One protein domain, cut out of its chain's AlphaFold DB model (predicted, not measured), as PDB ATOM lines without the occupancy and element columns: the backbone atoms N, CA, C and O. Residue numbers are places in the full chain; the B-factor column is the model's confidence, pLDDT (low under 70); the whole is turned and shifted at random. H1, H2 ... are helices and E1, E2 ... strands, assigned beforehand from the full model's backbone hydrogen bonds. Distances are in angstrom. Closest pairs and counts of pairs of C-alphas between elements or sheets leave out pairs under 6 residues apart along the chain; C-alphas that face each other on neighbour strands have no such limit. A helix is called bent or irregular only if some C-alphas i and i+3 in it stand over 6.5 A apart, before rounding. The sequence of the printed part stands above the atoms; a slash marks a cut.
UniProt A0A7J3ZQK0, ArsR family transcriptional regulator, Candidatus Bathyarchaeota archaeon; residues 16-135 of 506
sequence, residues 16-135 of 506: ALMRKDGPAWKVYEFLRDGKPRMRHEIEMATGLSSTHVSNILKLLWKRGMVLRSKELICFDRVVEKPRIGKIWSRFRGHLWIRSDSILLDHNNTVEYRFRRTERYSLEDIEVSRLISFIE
ATOM      1  N   ALA A  16     -18.282  47.695 -17.542       57.16
ATOM      2  CA  ALA A  16     -17.122  48.587 -17.470       57.16
ATOM      3  C   ALA A  16     -16.987  49.513 -18.699       57.16
ATOM      4  O   ALA A  16     -16.386  50.583 -18.614       57.16
ATOM      5  N   LEU A  17     -17.590  49.137 -19.834       58.75
ATOM      6  CA  LEU A  17     -17.601  49.919 -21.078       58.75
ATOM      7  C   LEU A  17     -18.729  50.966 -21.138       58.75
ATOM      8  O   LEU A  17     -18.791  51.752 -22.090       58.75
ATOM      9  N   MET A  18     -19.646  50.995 -20.165       74.00
ATOM     10  CA  MET A  18     -20.700  52.009 -20.097       74.00
ATOM     11  C   MET A  18     -20.209  53.255 -19.354       74.00
ATOM     12  O   MET A  18     -19.667  53.173 -18.257       74.00
ATOM     13  N   ARG A  19     -20.450  54.445 -19.921       77.44
ATOM     14  CA  ARG A  19     -20.220  55.707 -19.199       77.44
ATOM     15  C   ARG A  19     -21.150  55.757 -17.983       77.44
ATOM     16  O   ARG A  19     -22.363  55.707 -18.184       77.44
ATOM     17  N   LYS A  20     -20.586  55.902 -16.775       69.88
ATOM     18  CA  LYS A  20     -21.298  55.874 -15.479       69.88
ATOM     19  C   LYS A  20     -22.402  56.937 -15.313       69.88
ATOM     20  O   LYS A  20     -23.222  56.803 -14.424       69.88
ATOM     21  N   ASP A  21     -22.514  57.900 -16.231       74.19
ATOM     22  CA  ASP A  21     -23.591  58.911 -16.253       74.19
ATOM     23  C   ASP A  21     -24.447  58.885 -17.536       74.19
ATOM     24  O   ASP A  21     -25.295  59.748 -17.780       74.19
ATOM     25  N   GLY A  22     -24.221  57.898 -18.407       84.75
ATOM     26  CA  GLY A  22     -24.886  57.798 -19.701       84.75
ATOM     27  C   GLY A  22     -26.350  57.337 -19.602       84.75
ATOM     28  O   GLY A  22     -26.715  56.612 -18.678       84.75
ATOM     29  N   PRO A  23     -27.201  57.648 -20.599       85.56
ATOM     30  CA  PRO A  23     -28.591  57.175 -20.638       85.56
ATOM     31  C   PRO A  23     -28.739  55.649 -20.512       85.56
ATOM     32  O   PRO A  23     -29.682  55.168 -19.890       85.56
ATOM     33  N   ALA A  24     -27.797  54.883 -21.078       87.38
ATOM     34  CA  ALA A  24     -27.783  53.425 -20.970       87.38
ATOM     35  C   ALA A  24     -27.460  52.933 -19.552       87.38
ATOM     36  O   ALA A  24     -28.090  51.983 -19.091       87.38
ATOM     37  N   TRP A  25     -26.546  53.620 -18.855       89.06
ATOM     38  CA  TRP A  25     -26.234  53.339 -17.456       89.06
ATOM     39  C   TRP A  25     -27.449  53.593 -16.569       89.06
ATOM     40  O   TRP A  25     -27.832  52.699 -15.833       89.06
ATOM     41  N   LYS A  26     -28.140  54.730 -16.727       90.00
ATOM     42  CA  LYS A  26     -29.354  55.047 -15.948       90.00
ATOM     43  C   LYS A  26     -30.434  53.964 -16.047       90.00
ATOM     44  O   LYS A  26     -31.051  53.610 -15.049       90.00
ATOM     45  N   VAL A  27     -30.659  53.422 -17.247       90.50
ATOM     46  CA  VAL A  27     -31.614  52.317 -17.457       90.50
ATOM     47  C   VAL A  27     -31.125  51.023 -16.804       90.50
ATOM     48  O   VAL A  27     -31.918  50.328 -16.176       90.50
ATOM     49  N   TYR A  28     -29.841  50.693 -16.947       90.69
ATOM     50  CA  TYR A  28     -29.261  49.483 -16.367       90.69
ATOM     51  C   TYR A  28     -29.212  49.528 -14.831       90.69
ATOM     52  O   TYR A  28     -29.550  48.554 -14.159       90.69
ATOM     53  N   GLU A  29     -28.846  50.680 -14.275       90.06
ATOM     54  CA  GLU A  29     -28.792  50.959 -12.843       90.06
ATOM     55  C   GLU A  29     -30.180  50.931 -12.206       90.06
ATOM     56  O   GLU A  29     -30.344  50.347 -11.139       90.06
ATOM     57  N   PHE A  30     -31.206  51.462 -12.877       92.12
ATOM     58  CA  PHE A  30     -32.580  51.368 -12.381       92.12
ATOM     59  C   PHE A  30     -33.053  49.912 -12.210       92.12
ATOM     60  O   PHE A  30     -33.845  49.620 -11.319       92.12
ATOM     61  N   LEU A  31     -32.535  48.985 -13.021       91.75
ATOM     62  CA  LEU A  31     -32.828  47.552 -12.921       91.75
ATOM     63  C   LEU A  31     -31.918  46.807 -11.925       91.75
ATOM     64  O   LEU A  31     -31.995  45.582 -11.838       91.75
ATOM     65  N   ARG A  32     -31.042  47.502 -11.180       89.25
ATOM     66  CA  ARG A  32     -30.111  46.898 -10.204       89.25
ATOM     67  C   ARG A  32     -30.822  46.145  -9.082       89.25
ATOM     68  O   ARG A  32     -30.244  45.205  -8.549       89.25
ATOM     69  N   ASP A  33     -32.059  46.516  -8.755       86.81
ATOM     70  CA  ASP A  33     -32.883  45.803  -7.767       86.81
ATOM     71  C   ASP A  33     -33.282  44.383  -8.216       86.81
ATOM     72  O   ASP A  33     -33.894  43.642  -7.447       86.81
ATOM     73  N   GLY A  34     -32.957  44.012  -9.458       84.81
ATOM     74  CA  GLY A  34     -33.234  42.704 -10.029       84.81
ATOM     75  C   GLY A  34     -34.713  42.467 -10.319       84.81
ATOM     76  O   GLY A  34     -35.071  41.370 -10.748       84.81
ATOM     77  N   LYS A  35     -35.595  43.452 -10.117       90.75
ATOM     78  CA  LYS A  35     -37.041  43.277 -10.294       90.75
ATOM     79  C   LYS A  35     -37.430  43.432 -11.767       90.75
ATOM     80  O   LYS A  35     -36.952  44.352 -12.431       90.75
ATOM     81  N   PRO A  36     -38.346  42.597 -12.295       92.31
ATOM     82  CA  PRO A  36     -38.901  42.809 -13.625       92.31
ATOM     83  C   PRO A  36     -39.640  44.147 -13.738       92.31
ATOM     84  O   PRO A  36     -40.564  44.411 -12.967       92.31
ATOM     85  N   ARG A  37     -39.290  44.964 -14.737       92.56
ATOM     86  CA  ARG A  37     -39.939  46.259 -15.008       92.56
ATOM     87  C   ARG A  37     -40.475  46.350 -16.424       92.56
ATOM     88  O   ARG A  37     -39.856  45.890 -17.386       92.56
ATOM     89  N   MET A  38     -41.616  47.006 -16.582       91.81
ATOM     90  CA  MET A  38     -42.106  47.428 -17.886       91.81
ATOM     91  C   MET A  38     -41.380  48.684 -18.366       91.81
ATOM     92  O   MET A  38     -40.956  49.532 -17.585       91.81
ATOM     93  N   ARG A  39     -41.334  48.870 -19.690       91.44
ATOM     94  CA  ARG A  39     -40.714  50.050 -20.316       91.44
ATOM     95  C   ARG A  39     -41.220  51.383 -19.748       91.44
ATOM     96  O   ARG A  39     -40.423  52.295 -19.596       91.44
ATOM     97  N   HIS A  40     -42.514  51.493 -19.453       88.19
ATOM     98  CA  HIS A  40     -43.100  52.736 -18.942       88.19
ATOM     99  C   HIS A  40     -42.619  53.079 -17.520       88.19
ATOM    100  O   HIS A  40     -42.461  54.252 -17.203       88.19
ATOM    101  N   GLU A  41     -42.340  52.080 -16.674       89.31
ATOM    102  CA  GLU A  41     -41.761  52.300 -15.340       89.31
ATOM    103  C   GLU A  41     -40.333  52.841 -15.463       89.31
ATOM    104  O   GLU A  41     -39.962  53.792 -14.783       89.31
ATOM    105  N   ILE A  42     -39.563  52.275 -16.396       92.56
ATOM    106  CA  ILE A  42     -38.197  52.708 -16.705       92.56
ATOM    107  C   ILE A  42     -38.202  54.126 -17.296       92.56
ATOM    108  O   ILE A  42     -37.361  54.947 -16.946       92.56
ATOM    109  N   GLU A  43     -39.163  54.433 -18.169       92.12
ATOM    110  CA  GLU A  43     -39.377  55.769 -18.737       92.12
ATOM    111  C   GLU A  43     -39.608  56.813 -17.637       92.12
ATOM    112  O   GLU A  43     -38.888  57.810 -17.584       92.12
ATOM    113  N   MET A  44     -40.533  56.545 -16.708       89.31
ATOM    114  CA  MET A  44     -40.819  57.444 -15.584       89.31
ATOM    115  C   MET A  44     -39.622  57.618 -14.645       89.31
ATOM    116  O   MET A  44     -39.352  58.732 -14.212       89.31
ATOM    117  N   ALA A  45     -38.893  56.540 -14.345       90.75
ATOM    118  CA  ALA A  45     -37.767  56.593 -13.417       90.75
ATOM    119  C   ALA A  45     -36.524  57.280 -14.000       90.75
ATOM    120  O   ALA A  45     -35.772  57.924 -13.276       90.75
ATOM    121  N   THR A  46     -36.292  57.143 -15.308       89.62
ATOM    122  CA  THR A  46     -35.084  57.675 -15.961       89.62
ATOM    123  C   THR A  46     -35.291  59.036 -16.624       89.62
ATOM    124  O   THR A  46     -34.308  59.694 -16.968       89.62
ATOM    125  N   GLY A  47     -36.544  59.458 -16.842       89.31
ATOM    126  CA  GLY A  47     -36.892  60.701 -17.545       89.31
ATOM    127  C   GLY A  47     -36.549  60.695 -19.042       89.31
ATOM    128  O   GLY A  47     -36.617  61.730 -19.703       89.31
ATOM    129  N   LEU A  48     -36.147  59.548 -19.593       91.62
ATOM    130  CA  LEU A  48     -35.823  59.388 -21.009       91.62
ATOM    131  C   LEU A  48     -37.099  59.196 -21.830       91.62
ATOM    132  O   LEU A  48     -38.073  58.652 -21.337       91.62
ATOM    133  N   SER A  49     -37.090  59.561 -23.115       90.06
ATOM    134  CA  SER A  49     -38.239  59.294 -23.991       90.06
ATOM    135  C   SER A  49     -38.443  57.792 -24.229       90.06
ATOM    136  O   SER A  49     -37.477  57.025 -24.316       90.06
ATOM    137  N   SER A  50     -39.693  57.366 -24.435       86.44
ATOM    138  CA  SER A  50     -40.033  55.963 -24.721       86.44
ATOM    139  C   SER A  50     -39.194  55.329 -25.846       86.44
ATOM    140  O   SER A  50     -38.782  54.167 -25.757       86.44
ATOM    141  N   THR A  51     -38.888  56.095 -26.901       87.94
ATOM    142  CA  THR A  51     -38.038  55.651 -28.020       87.94
ATOM    143  C   THR A  51     -36.592  55.424 -27.578       87.94
ATOM    144  O   THR A  51     -36.000  54.403 -27.936       87.94
ATOM    145  N   HIS A  52     -36.027  56.328 -26.771       89.62
ATOM    146  CA  HIS A  52     -34.676  56.174 -26.232       89.62
ATOM    147  C   HIS A  52     -34.574  54.962 -25.309       89.62
ATOM    148  O   HIS A  52     -33.696  54.125 -25.521       89.62
ATOM    149  N   VAL A  53     -35.510  54.800 -24.368       91.69
ATOM    150  CA  VAL A  53     -35.554  53.624 -23.483       91.69
ATOM    151  C   VAL A  53     -35.654  52.337 -24.304       91.69
ATOM    152  O   VAL A  53     -34.923  51.382 -24.056       91.69
ATOM    153  N   SER A  54     -36.499  52.307 -25.342       90.94
ATOM    154  CA  SER A  54     -36.642  51.127 -26.202       90.94
ATOM    155  C   SER A  54     -35.352  50.763 -26.947       90.94
ATOM    156  O   SER A  54     -35.053  49.578 -27.103       90.94
ATOM    157  N   ASN A  55     -34.605  51.756 -27.430       90.31
ATOM    158  CA  ASN A  55     -33.338  51.529 -28.123       90.31
ATOM    159  C   ASN A  55     -32.243  51.064 -27.158       90.31
ATOM    160  O   ASN A  55     -31.491  50.151 -27.494       90.31
ATOM    161  N   ILE A  56     -32.198  51.640 -25.956       92.81
ATOM    162  CA  ILE A  56     -31.262  51.261 -24.893       92.81
ATOM    163  C   ILE A  56     -31.527  49.832 -24.422       92.81
ATOM    164  O   ILE A  56     -30.609  49.023 -24.417       92.81
ATOM    165  N   LEU A  57     -32.775  49.476 -24.109       93.31
ATOM    166  CA  LEU A  57     -33.128  48.109 -23.706       93.31
ATOM    167  C   LEU A  57     -32.770  47.094 -24.792       93.31
ATOM    168  O   LEU A  57     -32.237  46.031 -24.501       93.31
ATOM    169  N   LYS A  58     -32.984  47.441 -26.067       90.12
ATOM    170  CA  LYS A  58     -32.561  46.598 -27.191       90.12
ATOM    171  C   LYS A  58     -31.040  46.451 -27.269       90.12
ATOM    172  O   LYS A  58     -30.572  45.373 -27.617       90.12
ATOM    173  N   LEU A  59     -30.282  47.513 -26.998       90.75
ATOM    174  CA  LEU A  59     -28.821  47.468 -26.949       90.75
ATOM    175  C   LEU A  59     -28.339  46.570 -25.804       90.75
ATOM    176  O   LEU A  59     -27.550  45.667 -26.055       90.75
ATOM    177  N   LEU A  60     -28.850  46.781 -24.589       91.75
ATOM    178  CA  LEU A  60     -28.503  45.997 -23.400       91.75
ATOM    179  C   LEU A  60     -28.887  44.519 -23.560       91.75
ATOM    180  O   LEU A  60     -28.142  43.641 -23.147       91.75
ATOM    181  N   TRP A  61     -30.015  44.229 -24.213       92.69
ATOM    182  CA  TRP A  61     -30.462  42.856 -24.460       92.69
ATOM    183  C   TRP A  61     -29.581  42.131 -25.471       92.69
ATOM    184  O   TRP A  61     -29.210  40.983 -25.261       92.69
ATOM    185  N   LYS A  62     -29.184  42.820 -26.549       88.69
ATOM    186  CA  LYS A  62     -28.209  42.304 -27.525       88.69
ATOM    187  C   LYS A  62     -26.849  41.995 -26.911       88.69
ATOM    188  O   LYS A  62     -26.152  41.123 -27.407       88.69
ATOM    189  N   ARG A  63     -26.500  42.762 -25.885       87.56
ATOM    190  CA  ARG A  63     -25.295  42.644 -25.069       87.56
ATOM    191  C   ARG A  63     -25.420  41.608 -23.943       87.56
ATOM    192  O   ARG A  63     -24.508  41.435 -23.154       87.56
ATOM    193  N   GLY A  64     -26.571  40.938 -23.821       88.50
ATOM    194  CA  GLY A  64     -26.803  39.934 -22.778       88.50
ATOM    195  C   GLY A  64     -26.879  40.499 -21.356       88.50
ATOM    196  O   GLY A  64     -26.891  39.736 -20.400       88.50
ATOM    197  N   MET A  65     -26.952  41.822 -21.192       89.62
ATOM    198  CA  MET A  65     -26.946  42.485 -19.881       89.62
ATOM    199  C   MET A  65     -28.337  42.527 -19.234       89.62
ATOM    200  O   MET A  65     -28.490  42.628 -18.020       89.62
ATOM    201  N   VAL A  66     -29.383  42.480 -20.055       93.44
ATOM    202  CA  VAL A  66     -30.772  42.384 -19.599       93.44
ATOM    203  C   VAL A  66     -31.470  41.287 -20.377       93.44
ATOM    204  O   VAL A  66     -31.142  41.054 -21.538       93.44
ATOM    205  N   LEU A  67     -32.463  40.651 -19.772       93.81
ATOM    206  CA  LEU A  67     -33.343  39.692 -20.422       93.81
ATOM    207  C   LEU A  67     -34.718  40.315 -20.660       93.81
ATOM    208  O   LEU A  67     -35.131  41.261 -19.982       93.81
ATOM    209  N   ARG A  68     -35.451  39.759 -21.627       94.44
ATOM    210  CA  ARG A  68     -36.812  40.184 -21.973       94.44
ATOM    211  C   ARG A  68     -37.795  39.058 -21.701       94.44
ATOM    212  O   ARG A  68     -37.504  37.918 -22.045       94.44
ATOM    213  N   SER A  69     -38.987  39.363 -21.193       93.50
ATOM    214  CA  SER A  69     -40.048  38.357 -21.093       93.50
ATOM    215  C   SER A  69     -40.353  37.739 -22.462       93.50
ATOM    216  O   SER A  69     -40.462  38.448 -23.474       93.50
ATOM    217  N   LYS A  70     -40.514  36.412 -22.498       90.50
ATOM    218  CA  LYS A  70     -40.892  35.668 -23.709       90.50
ATOM    219  C   LYS A  70     -42.229  36.161 -24.256       90.50
ATOM    220  O   LYS A  70     -42.372  36.401 -25.454       90.50
ATOM    221  N   GLU A  71     -43.184  36.372 -23.359       88.19
ATOM    222  CA  GLU A  71     -44.536  36.813 -23.679       88.19
ATOM    223  C   GLU A  71     -44.742  38.305 -23.397       88.19
ATOM    224  O   GLU A  71     -44.038  38.926 -22.594       88.19
ATOM    225  N   LEU A  72     -45.734  38.884 -24.077       89.12
ATOM    226  CA  LEU A  72     -46.225  40.230 -23.793       89.12
ATOM    227  C   LEU A  72     -47.179  40.183 -22.602       89.12
ATOM    228  O   LEU A  72     -48.234  39.553 -22.672       89.12
ATOM    229  N   ILE A  73     -46.863  40.934 -21.556       89.31
ATOM    230  CA  ILE A  73     -47.737  41.068 -20.398       89.31
ATOM    231  C   ILE A  73     -48.782  42.139 -20.702       89.31
ATOM    232  O   ILE A  73     -48.453  43.241 -21.148       89.31
ATOM    233  N   CYS A  74     -50.052  41.782 -20.506       87.38
ATOM    234  CA  CYS A  74     -51.194  42.655 -20.747       87.38
ATOM    235  C   CYS A  74     -52.121  42.646 -19.531       87.38
ATOM    236  O   CYS A  74     -52.604  41.580 -19.149       87.38
ATOM    237  N   PHE A  75     -52.425  43.818 -18.982       86.81
ATOM    238  CA  PHE A  75     -53.440  43.973 -17.942       86.81
ATOM    239  C   PHE A  75     -54.124  45.337 -18.024       86.81
ATOM    240  O   PHE A  75     -53.574  46.298 -18.563       86.81
ATOM    241  N   ASP A  76     -55.345  45.397 -17.503       86.12
ATOM    242  CA  ASP A  76     -56.160  46.608 -17.473       86.12
ATOM    243  C   ASP A  76     -56.217  47.135 -16.038       86.12
ATOM    244  O   ASP A  76     -56.390  46.366 -15.091       86.12
ATOM    245  N   ARG A  77     -56.060  48.446 -15.873       87.50
ATOM    246  CA  ARG A  77     -56.138  49.097 -14.567       87.50
ATOM    247  C   ARG A  77     -56.843  50.438 -14.685       87.50
ATOM    248  O   ARG A  77     -56.637  51.164 -15.660       87.50
ATOM    249  N   VAL A  78     -57.653  50.775 -13.692       85.00
ATOM    250  CA  VAL A  78     -58.212  52.117 -13.548       85.00
ATOM    251  C   VAL A  78     -57.128  53.023 -12.973       85.00
ATOM    252  O   VAL A  78     -56.597  52.779 -11.894       85.00
ATOM    253  N   VAL A  79     -56.767  54.061 -13.720       83.94
ATOM    254  CA  VAL A  79     -55.777  55.058 -13.305       83.94
ATOM    255  C   VAL A  79     -56.436  56.418 -13.204       83.94
ATOM    256  O   VAL A  79     -57.261  56.789 -14.041       83.94
ATOM    257  N   GLU A  80     -56.066  57.169 -12.179       82.94
ATOM    258  CA  GLU A  80     -56.509  58.543 -12.011       82.94
ATOM    259  C   GLU A  80     -55.570  59.476 -12.770       82.94
ATOM    260  O   GLU A  80     -54.353  59.454 -12.571       82.94
ATOM    261  N   LYS A  81     -56.129  60.267 -13.690       80.81
ATOM    262  CA  LYS A  81     -55.375  61.272 -14.439       80.81
ATOM    263  C   LYS A  81     -55.781  62.680 -14.008       80.81
ATOM    264  O   LYS A  81     -56.983  62.954 -13.919       80.81
ATOM    265  N   PRO A  82     -54.813  63.603 -13.834       72.62
ATOM    266  CA  PRO A  82     -55.111  65.002 -13.553       72.62
ATOM    267  C   PRO A  82     -56.081  65.567 -14.599       72.62
ATOM    268  O   PRO A  82     -55.853  65.400 -15.798       72.62
ATOM    269  N   ARG A  83     -57.154  66.230 -14.148       74.12
ATOM    270  CA  ARG A  83     -58.209  66.873 -14.968       74.12
ATOM    271  C   ARG A  83     -59.154  65.947 -15.752       74.12
ATOM    272  O   ARG A  83     -60.099  66.453 -16.342       74.12
ATOM    273  N   ILE A  84     -58.929  64.632 -15.767       76.50
ATOM    274  CA  ILE A  84     -59.763  63.665 -16.515       76.50
ATOM    275  C   ILE A  84     -60.508  62.712 -15.560       76.50
ATOM    276  O   ILE A  84     -61.563  62.192 -15.910       76.50
ATOM    277  N   GLY A  85     -59.995  62.510 -14.341       80.75
ATOM    278  CA  GLY A  85     -60.569  61.585 -13.363       80.75
ATOM    279  C   GLY A  85     -60.110  60.140 -13.584       80.75
ATOM    280  O   GLY A  85     -59.047  59.889 -14.162       80.75
ATOM    281  N   LYS A  86     -60.892  59.175 -13.089       83.56
ATOM    282  CA  LYS A  86     -60.595  57.737 -13.184       83.56
ATOM    283  C   LYS A  86     -60.882  57.214 -14.592       83.56
ATOM    284  O   LYS A  86     -62.025  57.244 -15.040       83.56
ATOM    285  N   ILE A  87     -59.864  56.688 -15.273       86.06
ATOM    286  CA  ILE A  87     -60.006  56.094 -16.608       86.06
ATOM    287  C   ILE A  87     -59.424  54.685 -16.680       86.06
ATOM    288  O   ILE A  87     -58.400  54.377 -16.070       86.06
ATOM    289  N   TRP A  88     -60.034  53.839 -17.506       85.31
ATOM    290  CA  TRP A  88     -59.459  52.547 -17.867       85.31
ATOM    291  C   TRP A  88     -58.211  52.745 -18.724       85.31
ATOM    292  O   TRP A  88     -58.265  53.349 -19.795       85.31
ATOM    293  N   SER A  89     -57.079  52.218 -18.264       83.44
ATOM    294  CA  SER A  89     -55.830  52.187 -19.017       83.44
ATOM    295  C   SER A  89     -55.335  50.760 -19.172       83.44
ATOM    296  O   SER A  89     -55.278  49.982 -18.220       83.44
ATOM    297  N   ARG A  90     -54.967  50.421 -20.406       86.12
ATOM    298  CA  ARG A  90     -54.421  49.115 -20.754       86.12
ATOM    299  C   ARG A  90     -52.905  49.180 -20.786       86.12
ATOM    300  O   ARG A  90     -52.331  49.852 -21.644       86.12
ATOM    301  N   PHE A  91     -52.267  48.442 -19.893       85.00
ATOM    302  CA  PHE A  91     -50.821  48.288 -19.859       85.00
ATOM    303  C   PHE A  91     -50.442  47.066 -20.685       85.00
ATOM    304  O   PHE A  91     -50.909  45.954 -20.436       85.00
ATOM    305  N   ARG A  92     -49.619  47.284 -21.712       88.81
ATOM    306  CA  ARG A  92     -49.133  46.231 -22.603       88.81
ATOM    307  C   ARG A  92     -47.651  46.421 -22.867       88.81
ATOM    308  O   ARG A  92     -47.250  47.438 -23.431       88.81
ATOM    309  N   GLY A  93     -46.847  45.425 -22.526       88.81
ATOM    310  CA  GLY A  93     -45.412  45.479 -22.767       88.81
ATOM    311  C   GLY A  93     -44.686  44.204 -22.376       88.81
ATOM    312  O   GLY A  93     -45.239  43.329 -21.715       88.81
ATOM    313  N   HIS A  94     -43.435  44.106 -22.810       93.38
ATOM    314  CA  HIS A  94     -42.506  43.126 -22.259       93.38
ATOM    315  C   HIS A  94     -41.959  43.625 -20.921       93.38
ATOM    316  O   HIS A  94     -41.792  44.839 -20.736       93.38
ATOM    317  N   LEU A  95     -41.657  42.681 -20.035       94.12
ATOM    318  CA  LEU A  95     -40.867  42.935 -18.838       94.12
ATOM    319  C   LEU A  95     -39.383  42.803 -19.166       94.12
ATOM    320  O   LEU A  95     -38.995  41.991 -20.011       94.12
ATOM    321  N   TRP A  96     -38.578  43.600 -18.478       95.00
ATOM    322  CA  TRP A  96     -37.129  43.626 -18.580       95.00
ATOM    323  C   TRP A  96     -36.529  43.438 -17.196       95.00
ATOM    324  O   TRP A  96     -37.025  44.011 -16.228       95.00
ATOM    325  N   ILE A  97     -35.482  42.634 -17.116       94.88
ATOM    326  CA  ILE A  97     -34.774  42.291 -15.881       94.88
ATOM    327  C   ILE A  97     -33.285  42.201 -16.201       94.88
ATOM    328  O   ILE A  97     -32.933  41.913 -17.345       94.88
ATOM    329  N   ARG A  98     -32.397  42.448 -15.236       93.38
ATOM    330  CA  ARG A  98     -30.975  42.154 -15.442       93.38
ATOM    331  C   ARG A  98     -30.751  40.652 -15.575       93.38
ATOM    332  O   ARG A  98     -31.432  39.870 -14.917       93.38
ATOM    333  N   SER A  99     -29.807  40.263 -16.425       89.19
ATOM    334  CA  SER A  99     -29.447  38.854 -16.614       89.19
ATOM    335  C   SER A  99     -28.804  38.227 -15.380       89.19
ATOM    336  O   SER A  99     -28.896  37.020 -15.207       89.19
ATOM    337  N   ASP A 100     -28.226  39.040 -14.499       88.50
ATOM    338  CA  ASP A 100     -27.614  38.633 -13.234       88.50
ATOM    339  C   ASP A 100     -28.521  38.830 -12.014       88.50
ATOM    340  O   ASP A 100     -28.052  38.886 -10.877       88.50
ATOM    341  N   SER A 101     -29.831  38.969 -12.230       88.62
ATOM    342  CA  SER A 101     -30.769  39.121 -11.124       88.62
ATOM    343  C   SER A 101     -30.840  37.857 -10.266       88.62
ATOM    344  O   SER A 101     -31.155  36.780 -10.762       88.62
ATOM    345  N   ILE A 102     -30.682  38.024  -8.950       86.62
ATOM    346  CA  ILE A 102     -30.900  36.977  -7.937       86.62
ATOM    347  C   ILE A 102     -32.333  36.417  -7.916       86.62
ATOM    348  O   ILE A 102     -32.580  35.397  -7.281       86.62
ATOM    349  N   LEU A 103     -33.289  37.097  -8.561       88.00
ATOM    350  CA  LEU A 103     -34.685  36.660  -8.632       88.00
ATOM    351  C   LEU A 103     -34.940  35.653  -9.760       88.00
ATOM    352  O   LEU A 103     -36.030  35.087  -9.803       88.00
ATOM    353  N   LEU A 104     -33.982  35.460 -10.674       87.62
ATOM    354  CA  LEU A 104     -34.073  34.466 -11.740       87.62
ATOM    355  C   LEU A 104     -33.756  33.075 -11.185       87.62
ATOM    356  O   LEU A 104     -32.718  32.864 -10.561       87.62
ATOM    357  N   ASP A 105     -34.644  32.117 -11.437       85.88
ATOM    358  CA  ASP A 105     -34.343  30.707 -11.204       85.88
ATOM    359  C   ASP A 105     -33.403  30.128 -12.285       85.88
ATOM    360  O   ASP A 105     -33.031  30.789 -13.258       85.88
ATOM    361  N   HIS A 106     -33.055  28.846 -12.150       81.12
ATOM    362  CA  HIS A 106     -32.224  28.106 -13.109       81.12
ATOM    363  C   HIS A 106     -32.814  28.021 -14.534       81.12
ATOM    364  O   HIS A 106     -32.097  27.674 -15.468       81.12
ATOM    365  N   ASN A 107     -34.097  28.352 -14.714       84.25
ATOM    366  CA  ASN A 107     -34.807  28.366 -15.993       84.25
ATOM    367  C   ASN A 107     -35.111  29.796 -16.483       84.25
ATOM    368  O   ASN A 107     -35.927  29.971 -17.395       84.25
ATOM    369  N   ASN A 108     -34.473  30.820 -15.903       88.62
ATOM    370  CA  ASN A 108     -34.723  32.235 -16.184       88.62
ATOM    371  C   ASN A 108     -36.192  32.646 -15.988       88.62
ATOM    372  O   ASN A 108     -36.746  33.416 -16.782       88.62
ATOM    373  N   THR A 109     -36.854  32.131 -14.954       89.38
ATOM    374  CA  THR A 109     -38.231  32.492 -14.607       89.38
ATOM    375  C   THR A 109     -38.323  33.258 -13.292       89.38
ATOM    376  O   THR A 109     -37.477  33.113 -12.413       89.38
ATOM    377  N   VAL A 110     -39.334  34.131 -13.187       90.50
ATOM    378  CA  VAL A 110     -39.603  34.967 -12.002       90.50
ATOM    379  C   VAL A 110     -41.106  35.031 -11.744       90.50
ATOM    380  O   VAL A 110     -41.886  35.252 -12.676       90.50
ATOM    381  N   GLU A 111     -41.530  34.893 -10.483       89.25
ATOM    382  CA  GLU A 111     -42.902  35.224 -10.078       89.25
ATOM    383  C   GLU A 111     -43.085  36.750 -10.100       89.25
ATOM    384  O   GLU A 111     -42.518  37.487  -9.295       89.25
ATOM    385  N   TYR A 112     -43.887  37.242 -11.041       89.25
ATOM    386  CA  TYR A 112     -44.208  38.655 -11.177       89.25
ATOM    387  C   TYR A 112     -45.614  38.935 -10.654       89.25
ATOM    388  O   TYR A 112     -46.597  38.379 -11.153       89.25
ATOM    389  N   ARG A 113     -45.706  39.833  -9.670       89.38
ATOM    390  CA  ARG A 113     -46.971  40.293  -9.092       89.38
ATOM    391  C   ARG A 113     -47.329  41.659  -9.647       89.38
ATOM    392  O   ARG A 113     -46.508  42.574  -9.636       89.38
ATOM    393  N   PHE A 114     -48.553  41.802 -10.136       86.75
ATOM    394  CA  PHE A 114     -49.064  43.077 -10.622       86.75
ATOM    395  C   PHE A 114     -50.518  43.275 -10.223       86.75
ATOM    396  O   PHE A 114     -51.280  42.323 -10.066       86.75
ATOM    397  N   ARG A 115     -50.909  44.542 -10.089       87.38
ATOM    398  CA  ARG A 115     -52.287  44.918  -9.785       87.38
ATOM    399  C   ARG A 115     -53.089  45.091 -11.063       87.38
ATOM    400  O   ARG A 115     -52.655  45.782 -11.987       87.38
ATOM    401  N   ARG A 116     -54.275  44.496 -11.091       88.88
ATOM    402  CA  ARG A 116     -55.263  44.646 -12.160       88.88
ATOM    403  C   ARG A 116     -56.585  45.058 -11.528       88.88
ATOM    404  O   ARG A 116     -56.963  44.489 -10.515       88.88
ATOM    405  N   THR A 117     -57.303  45.980 -12.157       85.88
ATOM    406  CA  THR A 117     -58.669  46.297 -11.726       85.88
ATOM    407  C   THR A 117     -59.634  45.306 -12.366       85.88
ATOM    408  O   THR A 117     -59.644  45.138 -13.594       85.88
ATOM    409  N   GLU A 118     -60.441  44.632 -11.558       82.25
ATOM    410  CA  GLU A 118     -61.498  43.771 -12.075       82.25
ATOM    411  C   GLU A 118     -62.624  44.592 -12.705       82.25
ATOM    412  O   GLU A 118     -63.060  45.620 -12.193       82.25
ATOM    413  N   ARG A 119     -63.114  44.132 -13.861       77.81
ATOM    414  CA  ARG A 119     -64.058  44.906 -14.681       77.81
ATOM    415  C   ARG A 119     -65.424  45.099 -14.018       77.81
ATOM    416  O   ARG A 119     -66.091  46.079 -14.330       77.81
ATOM    417  N   TYR A 120     -65.832  44.161 -13.167       69.44
ATOM    418  CA  TYR A 120     -67.170  44.128 -12.576       69.44
ATOM    419  C   TYR A 120     -67.198  44.661 -11.142       69.44
ATOM    420  O   TYR A 120     -68.089  45.434 -10.817       69.44
ATOM    421  N   SER A 121     -66.217  44.294 -10.314       76.94
ATOM    422  CA  SER A 121     -66.094  44.771  -8.929       76.94
ATOM    423  C   SER A 121     -65.443  46.155  -8.829       76.94
ATOM    424  O   SER A 121     -65.658  46.851  -7.845       76.94
ATOM    425  N   LEU A 122     -64.682  46.584  -9.849       77.25
ATOM    426  CA  LEU A 122     -63.857  47.805  -9.833       77.25
ATOM    427  C   LEU A 122     -62.792  47.826  -8.724       77.25
ATOM    428  O   LEU A 122     -62.199  48.872  -8.457       77.25
ATOM    429  N   GLU A 123     -62.512  46.671  -8.121       83.00
ATOM    430  CA  GLU A 123     -61.479  46.496  -7.107       83.00
ATOM    431  C   GLU A 123     -60.136  46.142  -7.755       83.00
ATOM    432  O   GLU A 123     -60.067  45.427  -8.764       83.00
ATOM    433  N   ASP A 124     -59.050  46.664  -7.180       85.06
ATOM    434  CA  ASP A 124     -57.687  46.312  -7.572       85.06
ATOM    435  C   ASP A 124     -57.309  44.983  -6.907       85.06
ATOM    436  O   ASP A 124     -57.080  44.927  -5.700       85.06
ATOM    437  N   ILE A 125     -57.187  43.924  -7.707       87.88
ATOM    438  CA  ILE A 125     -56.689  42.621  -7.262       87.88
ATOM    439  C   ILE A 125     -55.206  42.470  -7.601       87.88
ATOM    440  O   ILE A 125     -54.727  42.962  -8.631       87.88
ATOM    441  N   GLU A 126     -54.463  41.769  -6.748       90.12
ATOM    442  CA  GLU A 126     -53.075  41.393  -7.014       90.12
ATOM    443  C   GLU A 126     -53.031  40.026  -7.703       90.12
ATOM    444  O   GLU A 126     -53.599  39.048  -7.226       90.12
ATOM    445  N   VAL A 127     -52.372  39.965  -8.859       88.12
ATOM    446  CA  VAL A 127     -52.248  38.752  -9.666       88.12
ATOM    447  C   VAL A 127     -50.776  38.376  -9.754       88.12
ATOM    448  O   VAL A 127     -49.969  39.146 -10.277       88.12
ATOM    449  N   SER A 128     -50.442  37.173  -9.292       88.88
ATOM    450  CA  SER A 128     -49.126  36.565  -9.486       88.88
ATOM    451  C   SER A 128     -49.089  35.750 -10.776       88.88
ATOM    452  O   SER A 128     -50.002  34.973 -11.061       88.88
ATOM    453  N   ARG A 129     -48.024  35.897 -11.568       89.75
ATOM    454  CA  ARG A 129     -47.745  35.040 -12.729       89.75
ATOM    455  C   ARG A 129     -46.274  34.667 -12.788       89.75
ATOM    456  O   ARG A 129     -45.419  35.531 -12.639       89.75
ATOM    457  N   LEU A 130     -45.990  33.408 -13.100       90.56
ATOM    458  CA  LEU A 130     -44.638  32.958 -13.409       90.56
ATOM    459  C   LEU A 130     -44.271  33.382 -14.839       90.56
ATOM    460  O   LEU A 130     -44.947  32.992 -15.792       90.56
ATOM    461  N   ILE A 131     -43.236  34.210 -14.993       92.31
ATOM    462  CA  ILE A 131     -42.814  34.767 -16.285       92.31
ATOM    463  C   ILE A 131     -41.437  34.235 -16.660       92.31
ATOM    464  O   ILE A 131     -40.484  34.423 -15.912       92.31
ATOM    465  N   SER A 132     -41.316  33.651 -17.853       93.19
ATOM    466  CA  SER A 132     -40.027  33.239 -18.422       93.19
ATOM    467  C   SER A 132     -39.363  34.369 -19.210       93.19
ATOM    468  O   SER A 132     -40.011  35.049 -20.020       93.19
ATOM    469  N   PHE A 133     -38.056  34.522 -19.029       93.88
ATOM    470  CA  PHE A 133     -37.217  35.494 -19.716       93.88
ATOM    471  C   PHE A 133     -36.302  34.817 -20.735       93.88
ATOM    472  O   PHE A 133     -35.917  33.662 -20.586       93.88
ATOM    473  N   ILE A 134     -35.997  35.534 -21.815       92.12
ATOM    474  CA  ILE A 134     -35.203  35.030 -22.934       92.12
ATOM    475  C   ILE A 134     -34.037  35.961 -23.255       92.12
ATOM    476  O   ILE A 134     -34.147  37.191 -23.183       92.12
ATOM    477  N   GLU A 135     -32.935  35.353 -23.677       90.62
ATOM    478  CA  GLU A 135     -31.778  36.036 -24.247       90.62
ATOM    479  C   GLU A 135     -32.058  36.532 -25.669       90.62
ATOM    480  O   GLU A 135     -33.046  36.165 -26.320       90.62
TER     481      GLU A 135
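What this domain is: This is residues 16 to 135 of the 506 residues of the protein "ArsR family transcriptional regulator" of Candidatus Bathyarchaeota archaeon (UniProt A0A7J3ZQK0). Three short helices, H1, H2 and H3, cross one another in a head at one end, with H3 over the short strands E4 and E1, and two long strand hairpins, E2 with E3 and E5 with E6, reach from there toward the other end. E5 and E6 join E1 and E4 in a strongly twisted sheet, curled like part of a barrel, while E2 and E3 form a second sheet of two that bends away from it. The printed part has 120 residues, with three named helices followed by six named strands, class mixed; the larger sheet runs E4, E1, E6, E5, and both sheets are antiparallel. The whole is compact, with a radius of gyration of the C-alphas of 15.5 A, and flat, spanning 49 by 36 by 19 A.

How they stand to each other: In the larger sheet, E6 (residues 124 to 134) and E5 (residues 109 to 117) form a hairpin, with N 112 and O 129 2.8 A apart. E6 bends by 52 degrees at residue 130, and its residues 133 to 134 pair with E1 (residues 66 to 69), where N 134 and O 68 are 2.8 A apart. E1 also pairs with the edge strand E4 (residues 95 to 98), with N 67 and O 97 2.8 A apart. Residues 37 to 38 pair briefly with residues 95 to 96 of E4, antiparallel. H3 (residues 50 to 62) is on this sheet at a height of 10.7 A, over E4 and E1; the closest C-alphas of H3 and E1 are those of Leu 60 and Val 66, 5.7 A apart. H1 (residues 23 to 33) only grazes the sheet, with its residues 28 to 33. H1 touches H3, closest at the C-alphas of Ala 24 and Ile 56, 5.7 A, only just about perpendicular at 71 degrees. H2 (residues 39 to 46) is not on the sheet; it touches H1 at 76 degrees, closest at the C-alphas of Lys 26 and Thr 46, 6.3 A. H3 touches H2 with residues 50 to 54 alone, closest at the C-alphas of Glu 43 and Ser 50, 6.0 A. The hairpin of E2 (residues 73 to 81) and E3 (residues 85 to 93) has N 77 and O 89 2.9 A apart; E2 bends by 62 degrees at residue 78. The closest C-alphas of E2 and E5 are those of Arg 77 and Thr 117, 4.7 A apart. E3 runs on into E4 across one residue, at 59 degrees. Every O i to N i+4 pair is within hydrogen-bond range in H2 and H3, and 6 of 7 are in H1.

Where its parts are: E6 is 29.5 A long from first to last C-alpha, ending at C-alpha 134 (-35.203, 35.030, -22.934); E5 is 24.8 A, E3 24.0 A and E2 22.4 A. H3 is 18.3 A long. H1 is 17.7 A, begins at C-alpha 23 (-28.591, 57.175, -20.638), and is irregular, with C-alphas 30 and 33 7.2 A apart.

The domain as a whole: The two C-alphas farthest apart, those of Leu 17 and Tyr 120, are 50.6 A apart. The printed part has no cut and no long link. Mean pLDDT of the printed part is 87.1; residues 16 to 17, 20 and 120 are under 70.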